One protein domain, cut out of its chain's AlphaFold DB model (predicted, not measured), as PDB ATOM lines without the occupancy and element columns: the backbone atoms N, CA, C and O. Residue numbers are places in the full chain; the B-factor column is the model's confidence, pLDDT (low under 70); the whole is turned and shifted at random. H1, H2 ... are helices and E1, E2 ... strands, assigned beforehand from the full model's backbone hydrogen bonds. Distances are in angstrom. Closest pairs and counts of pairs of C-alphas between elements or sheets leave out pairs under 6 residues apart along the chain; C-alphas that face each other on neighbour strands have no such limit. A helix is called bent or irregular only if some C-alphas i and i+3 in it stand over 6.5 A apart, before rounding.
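Overview. This is residues 515 to 609 of the 1215 residues of the protein "Hypothetical protein" of Adineta ricciae (UniProt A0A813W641). Two lobes follow each other along the longest axis: one is a three-stranded sheet with H3 and H4 over one face, the other is H1 and H2 meeting at an angle, with the long loop of residues 528 to 543. The printed part has 95 residues with four named helices and three named strands, in the order H1 H2 E1 H3 E2 E3 H4. The sheet's order is E1 E3 E2, antiparallel, and the class is mixed. The whole is loose, with a radius of gyration of the C-alphas of 15.9 A, and spans 46 by 29 by 20 A.

Arrangement. Begin at inner strand E3, residues 594 to 599, with E1, residues 562 to 567, and E2, residues 585 to 588, as edge strands. Look for N 564 and O 597, 2.9 A apart, across E1 and E3, and N 587 and O 596, 2.8 A, in the hairpin E2 and E3. H3, residues 571 to 582, and H4, residues 601 to 609, are on the same face, making two layers, helices on one face of a sheet. H3 has a height over the sheet of 10.0 A, H4 of 8.9 A. E1, H3 and E2 form a split strand-helix-strand unit, two strands running the same way with E3 between them; its crossover is right-handed. H1, residues 515 to 527, and H2, residues 544 to 558, touch at a steep tilt of 52 degrees, closest at the C-alphas of Ile 524 and His 553, 6.9 A; neither is on the sheet. Each O i to N i+4 pair is within hydrogen-bond range in H1, H2 and H4; in H3, 7 of 8.

Along the chain. Find C-alpha 515 at (21.935, 71.459, 40.065), where H1 begins, 18.1 A long. H2 is 20.8 A long. H3, 19.0 A, is irregular: C-alphas 579 and 582 are 7.5 A apart. H4 ends at C-alpha 609, (41.182, 75.852, 52.137).

Size, cuts and confidence. The C-alphas farthest apart, of Asn 543 and Ala 572, are 47.3 A apart. The printed part has no cut; the link H1 to H2 is long, the others tight. Look for pLDDT under 70 at residues 515 to 518, 529 to 540, 542, 544 and 590 to 592.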
ATOM      1  N   THR A 515      22.288  70.807  38.786       51.12
ATOM      2  CA  THR A 515      21.935  71.459  40.065       51.12
ATOM      3  C   THR A 515      21.734  72.961  39.879       51.12
ATOM      4  O   THR A 515      20.618  73.436  40.020       51.12
ATOM      5  N   PHE A 516      22.749  73.680  39.379       63.25
ATOM      6  CA  PHE A 516      22.648  75.115  39.078       63.25
ATOM      7  C   PHE A 516      21.499  75.419  38.111       63.25
ATOM      8  O   PHE A 516      20.832  76.434  38.261       63.25
ATOM      9  N   GLY A 517      21.223  74.534  37.148       65.81
ATOM     10  CA  GLY A 517      20.047  74.636  36.289       65.81
ATOM     11  C   GLY A 517      18.726  74.495  37.055       65.81
ATOM     12  O   GLY A 517      17.792  75.243  36.780       65.81
ATOM     13  N   LYS A 518      18.610  73.562  38.010       65.69
ATOM     14  CA  LYS A 518      17.439  73.440  38.903       65.69
ATOM     15  C   LYS A 518      17.296  74.668  39.809       65.69
ATOM     16  O   LYS A 518      16.224  75.264  39.813       65.69
ATOM     17  N   ASP A 519      18.361  75.090  40.484       72.12
ATOM     18  CA  ASP A 519      18.340  76.213  41.432       72.12
ATOM     19  C   ASP A 519      18.064  77.549  40.736       72.12
ATOM     20  O   ASP A 519      17.303  78.375  41.237       72.12
ATOM     21  N   TYR A 520      18.618  77.738  39.534       75.69
ATOM     22  CA  TYR A 520      18.330  78.895  38.692       75.69
ATOM     23  C   TYR A 520      16.886  78.883  38.182       75.69
ATOM     24  O   TYR A 520      16.212  79.906  38.265       75.69
ATOM     25  N   ARG A 521      16.373  77.736  37.707       72.06
ATOM     26  CA  ARG A 521      14.960  77.603  37.297       72.06
ATOM     27  C   ARG A 521      14.005  77.883  38.456       72.06
ATOM     28  O   ARG A 521      13.058  78.640  38.268       72.06
ATOM     29  N   LYS A 522      14.291  77.337  39.642       79.38
ATOM     30  CA  LYS A 522      13.540  77.591  40.877       79.38
ATOM     31  C   LYS A 522      13.556  79.082  41.222       79.38
ATOM     32  O   LYS A 522      12.498  79.698  41.262       79.38
ATOM     33  N   TYR A 523      14.739  79.687  41.340       80.62
ATOM     34  CA  TYR A 523      14.872  81.108  41.668       80.62
ATOM     35  C   TYR A 523      14.178  82.027  40.646       80.62
ATOM     36  O   TYR A 523      13.522  82.991  41.042       80.62
ATOM     37  N   ILE A 524      14.288  81.741  39.344       80.19
ATOM     38  CA  ILE A 524      13.601  82.514  38.300       80.19
ATOM     39  C   ILE A 524      12.081  82.351  38.392       80.19
ATOM     40  O   ILE A 524      11.396  83.370  38.382       80.19
ATOM     41  N   GLY A 525      11.557  81.132  38.550       74.75
ATOM     42  CA  GLY A 525      10.114  80.899  38.708       74.75
ATOM     43  C   GLY A 525       9.527  81.531  39.976       74.75
ATOM     44  O   GLY A 525       8.436  82.089  39.939       74.75
ATOM     45  N   GLU A 526      10.276  81.529  41.083       78.88
ATOM     46  CA  GLU A 526       9.885  82.178  42.345       78.88
ATOM     47  C   GLU A 526       9.872  83.714  42.262       78.88
ATOM     48  O   GLU A 526       9.120  84.369  42.981       78.88
ATOM     49  N   ASN A 527      10.721  84.316  41.419       76.12
ATOM     50  CA  ASN A 527      10.924  85.772  41.384       76.12
ATOM     51  C   ASN A 527      10.244  86.471  40.196       76.12
ATOM     52  O   ASN A 527       9.943  87.670  40.273       76.12
ATOM     53  N   LEU A 528      10.006  85.738  39.106       73.00
ATOM     54  CA  LEU A 528       9.294  86.184  37.915       73.00
ATOM     55  C   LEU A 528       8.034  85.335  37.764       73.00
ATOM     56  O   LEU A 528       8.051  84.282  37.140       73.00
ATOM     57  N   ASN A 529       6.946  85.842  38.347       58.25
ATOM     58  CA  ASN A 529       5.621  85.223  38.431       58.25
ATOM     59  C   ASN A 529       4.891  85.195  37.066       58.25
ATOM     60  O   ASN A 529       3.817  85.775  36.913       58.25
ATOM     61  N   LEU A 530       5.541  84.626  36.047       47.09
ATOM     62  CA  LEU A 530       5.175  84.652  34.631       47.09
ATOM     63  C   LEU A 530       5.585  83.327  33.964       47.09
ATOM     64  O   LEU A 530       6.614  82.743  34.300       47.09
ATOM     65  N   SER A 531       4.797  82.874  32.987       46.22
ATOM     66  CA  SER A 531       4.915  81.585  32.285       46.22
ATOM     67  C   SER A 531       6.100  81.516  31.302       46.22
ATOM     68  O   SER A 531       5.949  81.374  30.088       46.22
ATOM     69  N   VAL A 532       7.322  81.622  31.826       51.59
ATOM     70  CA  VAL A 532       8.562  81.521  31.044       51.59
ATOM     71  C   VAL A 532       8.823  80.058  30.660       51.59
ATOM     72  O   VAL A 532       9.357  79.284  31.452       51.59
ATOM     73  N   GLN A 533       8.473  79.675  29.428       49.12
ATOM     74  CA  GLN A 533       8.796  78.349  28.891       49.12
ATOM     75  C   GLN A 533      10.317  78.168  28.738       49.12
ATOM     76  O   GLN A 533      11.001  78.948  28.067       49.12
ATOM     77  N   ILE A 534      10.846  77.111  29.357       52.44
ATOM     78  CA  ILE A 534      12.275  76.777  29.381       52.44
ATOM     79  C   ILE A 534      12.456  75.419  28.704       52.44
ATOM     80  O   ILE A 534      12.256  74.367  29.310       52.44
ATOM     81  N   THR A 535      12.811  75.449  27.422       43.59
ATOM     82  CA  THR A 535      12.955  74.270  26.564       43.59
ATOM     83  C   THR A 535      14.423  73.844  26.489       43.59
ATOM     84  O   THR A 535      15.250  74.425  25.783       43.59
ATOM     85  N   GLY A 536      14.770  72.818  27.271       55.56
ATOM     86  CA  GLY A 536      16.129  72.278  27.353       55.56
ATOM     87  C   GLY A 536      17.132  73.290  27.916       55.56
ATOM     88  O   GLY A 536      17.100  73.618  29.104       55.56
ATOM     89  N   SER A 537      18.043  73.763  27.063       47.78
ATOM     90  CA  SER A 537      19.042  74.801  27.368       47.78
ATOM     91  C   SER A 537      18.607  76.219  26.969       47.78
ATOM     92  O   SER A 537      19.350  77.173  27.210       47.78
ATOM     93  N   SER A 538      17.421  76.372  26.369       40.88
ATOM     94  CA  SER A 538      16.874  77.650  25.904       40.88
ATOM     95  C   SER A 538      15.786  78.179  26.836       40.88
ATOM     96  O   SER A 538      15.054  77.418  27.463       40.88
ATOM     97  N   ILE A 539      15.660  79.505  26.907       59.06
ATOM     98  CA  ILE A 539      14.602  80.193  27.656       59.06
ATOM     99  C   ILE A 539      13.844  81.071  26.665       59.06
ATOM    100  O   ILE A 539      14.423  82.016  26.121       59.06
ATOM    101  N   HIS A 540      12.572  80.763  26.406       54.25
ATOM    102  CA  HIS A 540      11.746  81.585  25.528       54.25
ATOM    103  C   HIS A 540      11.085  82.711  26.327       54.25
ATOM    104  O   HIS A 540      10.556  82.497  27.416       54.25
ATOM    105  N   VAL A 541      11.144  83.938  25.801       74.44
ATOM    106  CA  VAL A 541      10.739  85.141  26.540       74.44
ATOM    107  C   VAL A 541       9.932  86.073  25.625       74.44
ATOM    108  O   VAL A 541      10.530  86.730  24.758       74.44
ATOM    109  N   PRO A 542       8.596  86.151  25.795       54.47
ATOM    110  CA  PRO A 542       7.693  86.675  24.767       54.47
ATOM    111  C   PRO A 542       7.755  88.196  24.571       54.47
ATOM    112  O   PRO A 542       7.463  88.671  23.480       54.47
ATOM    113  N   ASN A 543       8.176  88.981  25.572       74.94
ATOM    114  CA  ASN A 543       8.297  90.438  25.435       74.94
ATOM    115  C   ASN A 543       9.597  91.010  26.035       74.94
ATOM    116  O   ASN A 543      10.281  90.376  26.840       74.94
ATOM    117  N   GLU A 544       9.953  92.227  25.616       66.38
ATOM    118  CA  GLU A 544      11.221  92.878  25.973       66.38
ATOM    119  C   GLU A 544      11.308  93.264  27.462       66.38
ATOM    120  O   GLU A 544      12.390  93.214  28.049       66.38
ATOM    121  N   HIS A 545      10.179  93.603  28.096       72.88
ATOM    122  CA  HIS A 545      10.120  93.886  29.534       72.88
ATOM    123  C   HIS A 545      10.518  92.645  30.343       72.88
ATOM    124  O   HIS A 545      11.403  92.712  31.194       72.88
ATOM    125  N   LEU A 546       9.945  91.488  30.000       72.25
ATOM    126  CA  LEU A 546      10.311  90.196  30.572       72.25
ATOM    127  C   LEU A 546      11.782  89.831  30.317       72.25
ATOM    128  O   LEU A 546      12.416  89.273  31.203       72.25
ATOM    129  N   ARG A 547      12.363  90.178  29.158       73.06
ATOM    130  CA  ARG A 547      13.806  89.960  28.898       73.06
ATOM    131  C   ARG A 547      14.691  90.818  29.803       73.06
ATOM    132  O   ARG A 547      15.718  90.335  30.273       73.06
ATOM    133  N   LYS A 548      14.293  92.067  30.073       71.44
ATOM    134  CA  LYS A 548      15.004  92.977  30.987       71.44
ATOM    135  C   LYS A 548      14.893  92.520  32.441       71.44
ATOM    136  O   LYS A 548      15.906  92.487  33.133       71.44
ATOM    137  N   GLU A 549      13.708  92.104  32.883       73.06
ATOM    138  CA  GLU A 549      13.505  91.545  34.225       73.06
ATOM    139  C   GLU A 549      14.194  90.184  34.408       73.06
ATOM    140  O   GLU A 549      14.844  89.981  35.434       73.06
ATOM    141  N   LEU A 550      14.162  89.300  33.401       76.00
ATOM    142  CA  LEU A 550      14.953  88.066  33.393       76.00
ATOM    143  C   LEU A 550      16.434  88.390  33.543       76.00
ATOM    144  O   LEU A 550      17.035  87.926  34.499       76.00
ATOM    145  N   ALA A 551      17.001  89.256  32.699       70.75
ATOM    146  CA  ALA A 551      18.402  89.655  32.816       70.75
ATOM    147  C   ALA A 551      18.727  90.296  34.181       70.75
ATOM    148  O   ALA A 551      19.800  90.044  34.736       70.75
ATOM    149  N   ARG A 552      17.816  91.089  34.765       77.69
ATOM    150  CA  ARG A 552      17.986  91.664  36.111       77.69
ATOM    151  C   ARG A 552      18.067  90.565  37.173       77.69
ATOM    152  O   ARG A 552      19.011  90.559  37.961       77.69
ATOM    153  N   HIS A 553      17.143  89.606  37.154       79.38
ATOM    154  CA  HIS A 553      17.148  88.480  38.087       79.38
ATOM    155  C   HIS A 553      18.274  87.467  37.815       79.38
ATOM    156  O   HIS A 553      18.828  86.934  38.772       79.38
ATOM    157  N   THR A 554      18.723  87.269  36.569       78.69
ATOM    158  CA  THR A 554      19.938  86.496  36.252       78.69
ATOM    159  C   THR A 554      21.162  87.106  36.930       78.69
ATOM    160  O   THR A 554      21.922  86.390  37.577       78.69
ATOM    161  N   ASN A 555      21.331  88.430  36.848       74.31
ATOM    162  CA  ASN A 555      22.436  89.117  37.516       74.31
ATOM    163  C   ASN A 555      22.328  89.029  39.053       74.31
ATOM    164  O   ASN A 555      23.332  88.762  39.708       74.31
ATOM    165  N   MET A 556      21.126  89.164  39.630       75.12
ATOM    166  CA  MET A 556      20.910  88.977  41.077       75.12
ATOM    167  C   MET A 556      21.149  87.533  41.547       75.12
ATOM    168  O   MET A 556      21.633  87.324  42.657       75.12
ATOM    169  N   PHE A 557      20.846  86.529  40.718       80.25
ATOM    170  CA  PHE A 557      21.183  85.133  41.002       80.25
ATOM    171  C   PHE A 557      22.698  84.928  40.993       80.25
ATOM    172  O   PHE A 557      23.251  84.390  41.945       80.25
ATOM    173  N   ILE A 558      23.377  85.421  39.952       77.38
ATOM    174  CA  ILE A 558      24.834  85.332  39.789       77.38
ATOM    175  C   ILE A 558      25.579  86.007  40.953       77.38
ATOM    176  O   ILE A 558      26.588  85.478  41.410       77.38
ATOM    177  N   GLN A 559      25.048  87.103  41.506       78.06
ATOM    178  CA  GLN A 559      25.590  87.770  42.700       78.06
ATOM    179  C   GLN A 559      25.574  86.914  43.984       78.06
ATOM    180  O   GLN A 559      26.253  87.271  44.944       78.06
ATOM    181  N   LYS A 560      24.852  85.783  44.023       80.75
ATOM    182  CA  LYS A 560      24.899  84.825  45.149       80.75
ATOM    183  C   LYS A 560      26.135  83.914  45.128       80.75
ATOM    184  O   LYS A 560      26.331  83.149  46.075       80.75
ATOM    185  N   PHE A 561      26.936  83.951  44.063       84.75
ATOM    186  CA  PHE A 561      28.081  83.067  43.858       84.75
ATOM    187  C   PHE A 561      29.386  83.863  43.861       84.75
ATOM    188  O   PHE A 561      29.480  84.937  43.264       84.75
ATOM    189  N   VAL A 562      30.409  83.324  44.523       86.38
ATOM    190  CA  VAL A 562      31.764  83.875  44.483       86.38
ATOM    191  C   VAL A 562      32.513  83.208  43.334       86.38
ATOM    192  O   VAL A 562      32.516  81.984  43.207       86.38
ATOM    193  N   PHE A 563      33.138  84.025  42.490       88.31
ATOM    194  CA  PHE A 563      33.945  83.587  41.355       88.31
ATOM    195  C   PHE A 563      35.426  83.603  41.740       88.31
ATOM    196  O   PHE A 563      35.897  84.571  42.339       88.31
ATOM    197  N   HIS A 564      36.162  82.549  41.385       89.81
ATOM    198  CA  HIS A 564      37.596  82.442  41.652       89.81
ATOM    199  C   HIS A 564      38.336  81.806  40.466       89.81
ATOM    200  O   HIS A 564      37.861  80.837  39.875       89.81
ATOM    201  N   GLU A 565      39.508  82.339  40.119       93.06
ATOM    202  CA  GLU A 565      40.339  81.853  39.011       93.06
ATOM    203  C   GLU A 565      41.512  81.014  39.531       93.06
ATOM    204  O   GLU A 565      42.468  81.532  40.107       93.06
ATOM    205  N   VAL A 566      41.454  79.699  39.304       92.06
ATOM    206  CA  VAL A 566      42.536  78.773  39.660       92.06
ATOM    207  C   VAL A 566      43.533  78.706  38.502       92.06
ATOM    208  O   VAL A 566      43.258  78.116  37.454       92.06
ATOM    209  N   ASN A 567      44.698  79.321  38.695       92.31
ATOM    210  CA  ASN A 567      45.782  79.382  37.713       92.31
ATOM    211  C   ASN A 567      46.686  78.139  37.793       92.31
ATOM    212  O   ASN A 567      47.243  77.855  38.849       92.31
ATOM    213  N   ASN A 568      46.884  77.439  36.671       90.56
ATOM    214  CA  ASN A 568      47.694  76.215  36.549       90.56
ATOM    215  C   ASN A 568      47.366  75.130  37.609       90.56
ATOM    216  O   ASN A 568      48.273  74.694  38.324       90.56
ATOM    217  N   PRO A 569      46.100  74.678  37.741       88.94
ATOM    218  CA  PRO A 569      45.705  73.735  38.786       88.94
ATOM    219  C   PRO A 569      46.508  72.425  38.727       88.94
ATOM    220  O   PRO A 569      46.605  71.773  37.684       88.94
ATOM    221  N   SER A 570      47.059  72.016  39.872       91.44
ATOM    222  CA  SER A 570      47.791  70.754  40.025       91.44
ATOM    223  C   SER A 570      46.883  69.543  39.769       91.44
ATOM    224  O   SER A 570      45.661  69.636  39.887       91.44
ATOM    225  N   LYS A 571      47.448  68.359  39.489       89.44
ATOM    226  CA  LYS A 571      46.638  67.131  39.318       89.44
ATOM    227  C   LYS A 571      45.743  66.832  40.533       89.44
ATOM    228  O   LYS A 571      44.636  66.342  40.341       89.44
ATOM    229  N   ALA A 572      46.196  67.157  41.747       88.75
ATOM    230  CA  ALA A 572      45.400  67.015  42.966       88.75
ATOM    231  C   ALA A 572      44.273  68.059  43.033       88.75
ATOM    232  O   ALA A 572      43.136  67.711  43.325       88.75
ATOM    233  N   GLN A 573      44.550  69.317  42.675       92.06
ATOM    234  CA  GLN A 573      43.534  70.375  42.617       92.06
ATOM    235  C   GLN A 573      42.476  70.102  41.531       92.06
ATOM    236  O   GLN A 573      41.289  70.290  41.775       92.06
ATOM    237  N   VAL A 574      42.870  69.589  40.357       88.88
ATOM    238  CA  VAL A 574      41.935  69.148  39.302       88.88
ATOM    239  C   VAL A 574      41.047  67.998  39.783       88.88
ATOM    240  O   VAL A 574      39.867  67.965  39.442       88.88
ATOM    241  N   GLN A 575      41.588  67.059  40.562       89.75
ATOM    242  CA  GLN A 575      40.815  65.950  41.124       89.75
ATOM    243  C   GLN A 575      39.814  66.437  42.185       89.75
ATOM    244  O   GLN A 575      38.627  66.138  42.083       89.75
ATOM    245  N   LEU A 576      40.259  67.293  43.107       90.19
ATOM    246  CA  LEU A 576      39.420  67.912  44.137       90.19
ATOM    247  C   LEU A 576      38.262  68.741  43.544       90.19
ATOM    248  O   LEU A 576      37.134  68.706  44.042       90.19
ATOM    249  N   ILE A 577      38.528  69.468  42.450       88.94
ATOM    250  CA  ILE A 577      37.508  70.221  41.703       88.94
ATOM    251  C   ILE A 577      36.465  69.272  41.093       88.94
ATOM    252  O   ILE A 577      35.277  69.586  41.133       88.94
ATOM    253  N   LYS A 578      36.872  68.102  40.577       87.31
ATOM    254  CA  LYS A 578      35.945  67.091  40.031       87.31
ATOM    255  C   LYS A 578      35.048  66.476  41.098       87.31
ATOM    256  O   LYS A 578      33.847  66.346  40.881       87.31
ATOM    257  N   GLU A 579      35.617  66.112  42.242       88.56
ATOM    258  CA  GLU A 579      34.880  65.512  43.362       88.56
ATOM    259  C   GLU A 579      33.776  66.459  43.871       88.56
ATOM    260  O   GLU A 579      32.652  66.039  44.151       88.56
ATOM    261  N   ASN A 580      34.047  67.765  43.860       89.56
ATOM    262  CA  ASN A 580      33.118  68.801  44.302       89.56
ATOM    263  C   ASN A 580      32.253  69.425  43.184       89.56
ATOM    264  O   ASN A 580      31.545  70.400  43.442       89.56
ATOM    265  N   TYR A 581      32.219  68.857  41.966       84.81
ATOM    266  CA  TYR A 581      31.322  69.319  40.886       84.81
ATOM    267  C   TYR A 581      29.849  69.398  41.316       84.81
ATOM    268  O   TYR A 581      29.126  70.297  40.899       84.81
ATOM    269  N   HIS A 582      29.405  68.510  42.207       76.00
ATOM    270  CA  HIS A 582      28.034  68.508  42.713       76.00
ATOM    271  C   HIS A 582      27.657  69.788  43.502       76.00
ATOM    272  O   HIS A 582      26.470  70.107  43.579       76.00
ATOM    273  N   ARG A 583      28.647  70.544  44.016       82.31
ATOM    274  CA  ARG A 583      28.490  71.813  44.764       82.31
ATOM    275  C   ARG A 583      29.005  73.062  44.021       82.31
ATOM    276  O   ARG A 583      28.754  74.168  44.493       82.31
ATOM    277  N   MET A 584      29.696  72.935  42.878       82.75
ATOM    278  CA  MET A 584      30.267  74.082  42.141       82.75
ATOM    279  C   MET A 584      30.039  74.043  40.624       82.75
ATOM    280  O   MET A 584      30.115  72.994  39.986       82.75
ATOM    281  N   ALA A 585      29.879  75.216  40.017       79.56
ATOM    282  CA  ALA A 585      30.044  75.396  38.582       79.56
ATOM    283  C   ALA A 585      31.524  75.665  38.263       79.56
ATOM    284  O   ALA A 585      32.238  76.296  39.043       79.56
ATOM    285  N   HIS A 586      31.992  75.221  37.098       82.50
ATOM    286  CA  HIS A 586      33.341  75.523  36.623       82.50
ATOM    287  C   HIS A 586      33.361  75.698  35.102       82.50
ATOM    288  O   HIS A 586      32.522  75.144  34.388       82.50
ATOM    289  N   LYS A 587      34.337  76.455  34.596       83.38
ATOM    290  CA  LYS A 587      34.619  76.579  33.163       83.38
ATOM    291  C   LYS A 587      36.129  76.617  32.945       83.38
ATOM    292  O   LYS A 587      36.809  77.536  33.397       83.38
ATOM    293  N   TRP A 588      36.643  75.615  32.239       72.56
ATOM    294  CA  TRP A 588      38.020  75.612  31.754       72.56
ATOM    295  C   TRP A 588      38.101  76.371  30.425       72.56
ATOM    296  O   TRP A 588      37.240  76.201  29.554       72.56
ATOM    297  N   ARG A 589      39.121  77.216  30.269       74.31
ATOM    298  CA  ARG A 589      39.487  77.816  28.982       74.31
ATOM    299  C   ARG A 589      40.398  76.848  28.226       74.31
ATOM    300  O   ARG A 589      41.396  76.399  28.769       74.31
ATOM    301  N   GLN A 590      40.085  76.549  26.969       53.59
ATOM    302  CA  GLN A 590      40.934  75.687  26.128       53.59
ATOM    303  C   GLN A 590      42.205  76.414  25.640       53.59
ATOM    304  O   GLN A 590      43.145  75.780  25.171       53.59
ATOM    305  N   ASP A 591      42.220  77.743  25.768       62.81
ATOM    306  CA  ASP A 591      43.233  78.706  25.335       62.81
ATOM    307  C   ASP A 591      44.122  79.240  26.477       62.81
ATOM    308  O   ASP A 591      45.131  79.891  26.206       62.81
ATOM    309  N   THR A 592      43.798  78.977  27.751       63.09
ATOM    310  CA  THR A 592      44.623  79.403  28.900       63.09
ATOM    311  C   THR A 592      44.713  78.327  29.979       63.09
ATOM    312  O   THR A 592      43.852  77.463  30.115       63.09
ATOM    313  N   THR A 593      45.743  78.393  30.824       79.31
ATOM    314  CA  THR A 593      45.911  77.465  31.956       79.31
ATOM    315  C   THR A 593      45.042  77.822  33.171       79.31
ATOM    316  O   THR A 593      45.363  77.442  34.298       79.31
ATOM    317  N   VAL A 594      43.941  78.553  32.960       83.50
ATOM    318  CA  VAL A 594      43.067  79.089  34.011       83.50
ATOM    319  C   VAL A 594      41.741  78.330  34.034       83.50
ATOM    320  O   VAL A 594      41.065  78.196  33.009       83.50
ATOM    321  N   THR A 595      41.344  77.875  35.220       86.81
ATOM    322  CA  THR A 595      40.015  77.309  35.472       86.81
ATOM    323  C   THR A 595      39.230  78.267  36.353       86.81
ATOM    324  O   THR A 595      39.589  78.483  37.510       86.81
ATOM    325  N   LEU A 596      38.143  78.825  35.821       88.75
ATOM    326  CA  LEU A 596      37.201  79.620  36.605       88.75
ATOM    327  C   LEU A 596      36.268  78.669  37.364       88.75
ATOM    328  O   LEU A 596      35.626  77.820  36.739       88.75
ATOM    329  N   ILE A 597      36.171  78.825  38.683       89.88
ATOM    330  CA  ILE A 597      35.196  78.139  39.542       89.88
ATOM    331  C   ILE A 597      34.203  79.148  40.131       89.88
ATOM    332  O   ILE A 597      34.547  80.312  40.351       89.88
ATOM    333  N   ALA A 598      32.968  78.705  40.363       88.94
ATOM    334  CA  ALA A 598      31.901  79.506  40.951       88.94
ATOM    335  C   ALA A 598      30.988  78.643  41.835       88.94
ATOM    336  O   ALA A 598      30.369  77.689  41.358       88.94
ATOM    337  N   ALA A 599      30.880  78.988  43.117       89.19
ATOM    338  CA  ALA A 599      29.945  78.368  44.060       89.19
ATOM    339  C   ALA A 599      29.479  79.396  45.106       89.19
ATOM    340  O   ALA A 599      29.871  80.566  45.050       89.19
ATOM    341  N   HIS A 600      28.605  78.993  46.030       86.12
ATOM    342  CA  HIS A 600      28.261  79.840  47.174       86.12
ATOM    343  C   HIS A 600      29.492  80.091  48.060       86.12
ATOM    344  O   HIS A 600      30.510  79.409  47.941       86.12
ATOM    345  N   ARG A 601      29.440  81.144  48.880       84.81
ATOM    346  CA  ARG A 601      30.621  81.682  49.573       84.81
ATOM    347  C   ARG A 601      31.242  80.684  50.548       84.81
ATOM    348  O   ARG A 601      32.448  80.498  50.521       84.81
ATOM    349  N   ASP A 602      30.404  80.021  51.330       84.75
ATOM    350  CA  ASP A 602      30.740  78.894  52.201       84.75
ATOM    351  C   ASP A 602      31.467  77.774  51.438       84.75
ATOM    352  O   ASP A 602      32.548  77.350  51.840       84.75
ATOM    353  N   VAL A 603      30.923  77.363  50.288       87.06
ATOM    354  CA  VAL A 603      31.509  76.324  49.431       87.06
ATOM    355  C   VAL A 603      32.847  76.785  48.841       87.06
ATOM    356  O   VAL A 603      33.794  76.007  48.800       87.06
ATOM    357  N   ILE A 604      32.959  78.042  48.399       90.06
ATOM    358  CA  ILE A 604      34.215  78.615  47.890       90.06
ATOM    359  C   ILE A 604      35.269  78.706  48.995       90.06
ATOM    360  O   ILE A 604      36.403  78.306  48.757       90.06
ATOM    361  N   ASP A 605      34.924  79.182  50.190       89.81
ATOM    362  CA  ASP A 605      35.882  79.343  51.288       89.81
ATOM    363  C   ASP A 605      36.372  77.966  51.803       89.81
ATOM    364  O   ASP A 605      37.573  77.781  52.033       89.81
ATOM    365  N   GLU A 606      35.488  76.959  51.862       92.69
ATOM    366  CA  GLU A 606      35.835  75.551  52.124       92.69
ATOM    367  C   GLU A 606      36.771  74.981  51.037       92.69
ATOM    368  O   GLU A 606      37.848  74.451  51.337       92.69
ATOM    369  N   LEU A 607      36.398  75.133  49.760       90.56
ATOM    370  CA  LEU A 607      37.191  74.664  48.622       90.56
ATOM    371  C   LEU A 607      38.547  75.355  48.539       90.56
ATOM    372  O   LEU A 607      39.528  74.706  48.190       90.56
ATOM    373  N   LEU A 608      38.642  76.645  48.858       91.94
ATOM    374  CA  LEU A 608      39.908  77.374  48.844       91.94
ATOM    375  C   LEU A 608      40.850  76.874  49.940       91.94
ATOM    376  O   LEU A 608      42.049  76.760  49.685       91.94
ATOM    377  N   ALA A 609      40.351  76.501  51.121       91.00
ATOM    378  CA  ALA A 609      41.182  75.852  52.137       91.00
ATOM    379  C   ALA A 609      41.762  74.513  51.631       91.00
ATOM    380  O   ALA A 609      42.962  74.256  51.776       91.00
TER     381      ALA A 609